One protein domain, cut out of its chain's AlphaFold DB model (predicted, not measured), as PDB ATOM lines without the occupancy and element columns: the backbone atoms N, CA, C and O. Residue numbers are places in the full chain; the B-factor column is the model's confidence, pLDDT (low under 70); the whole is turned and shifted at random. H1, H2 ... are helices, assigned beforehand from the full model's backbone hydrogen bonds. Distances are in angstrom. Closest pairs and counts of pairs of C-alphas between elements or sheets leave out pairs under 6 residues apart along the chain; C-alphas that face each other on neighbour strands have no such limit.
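Overview. This is residues 2 to 45 of the 476 residues of an uncharacterized protein of Aphis glycines (UniProt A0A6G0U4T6). Two helices, the shorter H1 and then the longer H2, make an open V: they come near each other where H1 ends and H2 begins. The 44 printed residues hold these two named helices and no named strand, so the class is all helix. The whole is loose, with a radius of gyration of the C-alphas of 13.2 A, and flat, with spans of 32 by 30 by 10 A.

Arrangement. Look first at H1, residues 6 to 16, then at H2, residues 22 to 42. They are close but not clearly touching; their closest C-alphas, those of Tyr 16 and Thr 24, are 6.3 A apart. They run opposite ways at a steep tilt of 64 degrees. In both, every O i to N i+4 pair is within hydrogen-bond range.

Along the chain. Find C-alpha 6 at (-24.189, 5.869, 17.904); from there H1 runs 15.3 A to C-alpha 16. H2 runs 29.9 A from C-alpha 22 to C-alpha 42 at (-41.414, 21.367, -1.128).

Size, cuts and confidence. The C-alphas farthest apart, of Met 19 and Lys 43, are 33.7 A apart. The printed part has no cut, and the link is tight. Look for pLDDT under 70 at residues 2 to 4, 6 to 7, 16 and 18 to 19.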
ATOM      1  N   ARG A   2     -21.523  12.141   9.737       41.62
ATOM      2  CA  ARG A   2     -22.294  11.122   8.996       41.62
ATOM      3  C   ARG A   2     -23.686  10.923   9.634       41.62
ATOM      4  O   ARG A   2     -23.818  11.142  10.841       41.62
ATOM      5  N   PRO A   3     -24.717  10.509   8.875       40.03
ATOM      6  CA  PRO A   3     -25.962   9.999   9.449       40.03
ATOM      7  C   PRO A   3     -25.716   8.750  10.318       40.03
ATOM      8  O   PRO A   3     -24.775   8.003  10.067       40.03
ATOM      9  N   TYR A   4     -26.576   8.528  11.318       49.38
ATOM     10  CA  TYR A   4     -26.660   7.296  12.125       49.38
ATOM     11  C   TYR A   4     -25.366   6.802  12.812       49.38
ATOM     12  O   TYR A   4     -25.126   5.601  12.906       49.38
ATOM     13  N   THR A   5     -24.552   7.701  13.374       70.25
ATOM     14  CA  THR A   5     -23.535   7.309  14.370       70.25
ATOM     15  C   THR A   5     -24.165   7.127  15.758       70.25
ATOM     16  O   THR A   5     -25.052   7.889  16.146       70.25
ATOM     17  N   SER A   6     -23.682   6.162  16.548       66.25
ATOM     18  CA  SER A   6     -24.189   5.869  17.904       66.25
ATOM     19  C   SER A   6     -24.166   7.088  18.835       66.25
ATOM     20  O   SER A   6     -25.137   7.346  19.546       66.25
ATOM     21  N   CYS A   7     -23.108   7.902  18.759       65.25
ATOM     22  CA  CYS A   7     -22.986   9.162  19.495       65.25
ATOM     23  C   CYS A   7     -24.098  10.177  19.168       65.25
ATOM     24  O   CYS A   7     -24.458  10.977  20.026       65.25
ATOM     25  N   LYS A   8     -24.692  10.129  17.965       73.06
ATOM     26  CA  LYS A   8     -25.807  11.005  17.586       73.06
ATOM     27  C   LYS A   8     -27.111  10.575  18.260       73.06
ATOM     28  O   LYS A   8     -27.824  11.424  18.786       73.06
ATOM     29  N   THR A   9     -27.394   9.272  18.291       71.19
ATOM     30  CA  THR A   9     -28.543   8.715  19.026       71.19
ATOM     31  C   THR A   9     -28.389   8.950  20.529       71.19
ATOM     32  O   THR A   9     -29.340   9.364  21.183       71.19
ATOM     33  N   MET A  10     -27.178   8.776  21.071       73.44
ATOM     34  CA  MET A  10     -26.876   9.087  22.470       73.44
ATOM     35  C   MET A  10     -27.096  10.574  22.787       73.44
ATOM     36  O   MET A  10     -27.821  10.879  23.728       73.44
ATOM     37  N   ALA A  11     -26.558  11.501  21.986       72.44
ATOM     38  CA  ALA A  11     -26.760  12.938  22.190       72.44
ATOM     39  C   ALA A  11     -28.243  13.341  22.099       72.44
ATOM     40  O   ALA A  11     -28.737  14.071  22.956       72.44
ATOM     41  N   HIS A  12     -28.981  12.813  21.116       74.88
ATOM     42  CA  HIS A  12     -30.428  13.012  21.010       74.88
ATOM     43  C   HIS A  12     -31.166  12.512  22.263       74.88
ATOM     44  O   HIS A  12     -32.022  13.215  22.798       74.88
ATOM     45  N   ASN A  13     -30.813  11.331  22.773       73.00
ATOM     46  CA  ASN A  13     -31.475  10.745  23.938       73.00
ATOM     47  C   ASN A  13     -31.094  11.445  25.256       73.00
ATOM     48  O   ASN A  13     -31.929  11.515  26.154       73.00
ATOM     49  N   ILE A  14     -29.896  12.031  25.353       73.94
ATOM     50  CA  ILE A  14     -29.503  12.908  26.468       73.94
ATOM     51  C   ILE A  14     -30.321  14.211  26.452       73.94
ATOM     52  O   ILE A  14     -30.799  14.638  27.497       73.94
ATOM     53  N   ILE A  15     -30.517  14.826  25.279       71.94
ATOM     54  CA  ILE A  15     -31.198  16.130  25.151       71.94
ATOM     55  C   ILE A  15     -32.731  16.003  25.234       71.94
ATOM     56  O   ILE A  15     -33.384  16.850  25.837       71.94
ATOM     57  N   TYR A  16     -33.321  14.963  24.635       69.50
ATOM     58  CA  TYR A  16     -34.779  14.848  24.447       69.50
ATOM     59  C   TYR A  16     -35.426  13.614  25.087       69.50
ATOM     60  O   TYR A  16     -36.661  13.531  25.109       69.50
ATOM     61  N   GLY A  17     -34.618  12.652  25.545       78.62
ATOM     62  CA  GLY A  17     -35.069  11.305  25.898       78.62
ATOM     63  C   GLY A  17     -35.395  11.066  27.371       78.62
ATOM     64  O   GLY A  17     -35.994  10.037  27.656       78.62
ATOM     65  N   ASN A  18     -35.021  11.963  28.299       62.66
ATOM     66  CA  ASN A  18     -35.224  11.706  29.736       62.66
ATOM     67  C   ASN A  18     -35.492  12.936  30.632       62.66
ATOM     68  O   ASN A  18     -35.410  12.834  31.853       62.66
ATOM     69  N   MET A  19     -35.829  14.097  30.059       63.94
ATOM     70  CA  MET A  19     -36.379  15.232  30.817       63.94
ATOM     71  C   MET A  19     -37.536  15.865  30.040       63.94
ATOM     72  O   MET A  19     -37.316  16.460  28.987       63.94
ATOM     73  N   SER A  20     -38.761  15.763  30.555       77.38
ATOM     74  CA  SER A  20     -39.918  16.529  30.075       77.38
ATOM     75  C   SER A  20     -39.892  17.927  30.697       77.38
ATOM     76  O   SER A  20     -40.513  18.184  31.726       77.38
ATOM     77  N   THR A  21     -39.109  18.822  30.099       85.69
ATOM     78  CA  THR A  21     -39.148  20.257  30.417       85.69
ATOM     79  C   THR A  21     -39.954  20.998  29.358       85.69
ATOM     80  O   THR A  21     -39.888  20.641  28.179       85.69
ATOM     81  N   HIS A  22     -40.607  22.101  29.728       86.25
ATOM     82  CA  HIS A  22     -41.304  22.951  28.757       86.25
ATOM     83  C   HIS A  22     -40.388  23.445  27.623       86.25
ATOM     84  O   HIS A  22     -40.840  23.593  26.494       86.25
ATOM     85  N   ALA A  23     -39.080  23.603  27.867       80.06
ATOM     86  CA  ALA A  23     -38.100  23.899  26.820       80.06
ATOM     87  C   ALA A  23     -37.938  22.743  25.808       80.06
ATOM     88  O   ALA A  23     -37.896  22.975  24.599       80.06
ATOM     89  N   THR A  24     -37.887  21.489  26.274       80.44
ATOM     90  CA  THR A  24     -37.848  20.308  25.387       80.44
ATOM     91  C   THR A  24     -39.177  20.040  24.679       80.44
ATOM     92  O   THR A  24     -39.166  19.523  23.565       80.44
ATOM     93  N   GLU A  25     -40.310  20.388  25.291       85.62
ATOM     94  CA  GLU A  25     -41.644  20.286  24.682       85.62
ATOM     95  C   GLU A  25     -41.817  21.346  23.591       85.62
ATOM     96  O   GLU A  25     -42.115  21.002  22.447       85.62
ATOM     97  N   TYR A  26     -41.498  22.605  23.904       88.44
ATOM     98  CA  TYR A  26     -41.441  23.703  22.941       88.44
ATOM     99  C   TYR A  26     -40.534  23.356  21.755       88.44
ATOM    100  O   TYR A  26     -40.969  23.435  20.611       88.44
ATOM    101  N   GLY A  27     -39.317  22.856  22.006       88.56
ATOM    102  CA  GLY A  27     -38.400  22.430  20.943       88.56
ATOM    103  C   GLY A  27     -38.967  21.333  20.030       88.56
ATOM    104  O   GLY A  27     -38.777  21.399  18.815       88.56
ATOM    105  N   LYS A  28     -39.707  20.358  20.583       86.00
ATOM    106  CA  LYS A  28     -40.404  19.313  19.805       86.00
ATOM    107  C   LYS A  28     -41.542  19.899  18.957       86.00
ATOM    108  O   LYS A  28     -41.702  19.496  17.806       86.00
ATOM    109  N   ILE A  29     -42.292  20.864  19.494       92.25
ATOM    110  CA  ILE A  29     -43.371  21.570  18.782       92.25
ATOM    111  C   ILE A  29     -42.796  22.429  17.643       92.25
ATOM    112  O   ILE A  29     -43.252  22.314  16.507       92.25
ATOM    113  N   THR A  30     -41.754  23.228  17.898       91.12
ATOM    114  CA  THR A  30     -41.103  24.057  16.870       91.12
ATOM    115  C   THR A  30     -40.479  23.211  15.757       91.12
ATOM    116  O   THR A  30     -40.612  23.566  14.587       91.12
ATOM    117  N   GLU A  31     -39.847  22.073  16.081       90.12
ATOM    118  CA  GLU A  31     -39.342  21.138  15.063       90.12
ATOM    119  C   GLU A  31     -40.487  20.561  14.213       90.12
ATOM    120  O   GLU A  31     -40.367  20.491  12.989       90.12
ATOM    121  N   GLN A  32     -41.608  20.176  14.833       92.31
ATOM    122  CA  GLN A  32     -42.761  19.631  14.113       92.31
ATOM    123  C   GLN A  32     -43.369  20.660  13.146       92.31
ATOM    124  O   GLN A  32     -43.535  20.339  11.968       92.31
ATOM    125  N   ILE A  33     -43.603  21.895  13.606       94.19
ATOM    126  CA  ILE A  33     -44.105  23.003  12.773       94.19
ATOM    127  C   ILE A  33     -43.152  23.257  11.597       94.19
ATOM    128  O   ILE A  33     -43.583  23.280  10.448       94.19
ATOM    129  N   ALA A  34     -41.843  23.370  11.854       93.81
ATOM    130  CA  ALA A  34     -40.854  23.605  10.802       93.81
ATOM    131  C   ALA A  34     -40.820  22.476   9.752       93.81
ATOM    132  O   ALA A  34     -40.658  22.743   8.559       93.81
ATOM    133  N   ILE A  35     -41.007  21.218  10.169       92.75
ATOM    134  CA  ILE A  35     -41.104  20.066   9.262       92.75
ATOM    135  C   ILE A  35     -42.397  20.106   8.435       92.75
ATOM    136  O   ILE A  35     -42.373  19.717   7.267       92.75
ATOM    137  N   GLU A  36     -43.514  20.549   9.005       95.19
ATOM    138  CA  GLU A  36     -44.805  20.631   8.310       95.19
ATOM    139  C   GLU A  36     -44.834  21.779   7.295       95.19
ATOM    140  O   GLU A  36     -45.093  21.521   6.118       95.19
ATOM    141  N   THR A  37     -44.413  22.988   7.680       94.81
ATOM    142  CA  THR A  37     -44.237  24.114   6.745       94.81
ATOM    143  C   THR A  37     -43.260  23.765   5.617       94.81
ATOM    144  O   THR A  37     -43.517  24.062   4.451       94.81
ATOM    145  N   LEU A  38     -42.147  23.081   5.916       93.19
ATOM    146  CA  LEU A  38     -41.191  22.703   4.873       93.19
ATOM    147  C   LEU A  38     -41.753  21.618   3.936       93.19
ATOM    148  O   LEU A  38     -41.526  21.707   2.731       93.19
ATOM    149  N   LYS A  39     -42.526  20.642   4.444       96.06
ATOM    150  CA  LYS A  39     -43.253  19.652   3.616       96.06
ATOM    151  C   LYS A  39     -44.256  20.318   2.674       96.06
ATOM    152  O   LYS A  39     -44.341  19.906   1.517       96.06
ATOM    153  N   GLU A  40     -44.994  21.317   3.155       96.00
ATOM    154  CA  GLU A  40     -45.962  22.083   2.363       96.00
ATOM    155  C   GLU A  40     -45.274  22.816   1.201       96.00
ATOM    156  O   GLU A  40     -45.677  22.663   0.045       96.00
ATOM    157  N   ILE A  41     -44.176  23.527   1.492       94.62
ATOM    158  CA  ILE A  41     -43.384  24.264   0.497       94.62
ATOM    159  C   ILE A  41     -42.808  23.322  -0.571       94.62
ATOM    160  O   ILE A  41     -42.977  23.571  -1.766       94.62
ATOM    161  N   ILE A  42     -42.130  22.237  -0.173       95.88
ATOM    162  CA  ILE A  42     -41.414  21.367  -1.128       95.88
ATOM    163  C   ILE A  42     -42.294  20.282  -1.766       95.88
ATOM    164  O   ILE A  42     -41.837  19.595  -2.683       95.88
ATOM    165  N   LYS A  43     -43.518  20.081  -1.259       96.31
ATOM    166  CA  LYS A  43     -44.497  19.059  -1.686       96.31
ATOM    167  C   LYS A  43     -43.929  17.630  -1.751       96.31
ATOM    168  O   LYS A  43     -44.327  16.823  -2.590       96.31
ATOM    169  N   LYS A  44     -42.992  17.307  -0.852       91.56
ATOM    170  CA  LYS A  44     -42.335  15.993  -0.716       91.56
ATOM    171  C   LYS A  44     -42.293  15.562   0.759       91.56
ATOM    172  O   LYS A  44     -42.108  16.411   1.633       91.56
ATOM    173  N   PRO A  45     -42.431  14.259   1.067       87.06
ATOM    174  CA  PRO A  45     -42.416  13.768   2.441       87.06
ATOM    175  C   PRO A  45     -41.008  13.839   3.048       87.06
ATOM    176  O   PRO A  45     -40.105  13.106   2.654       87.06
TER     177      PRO A  45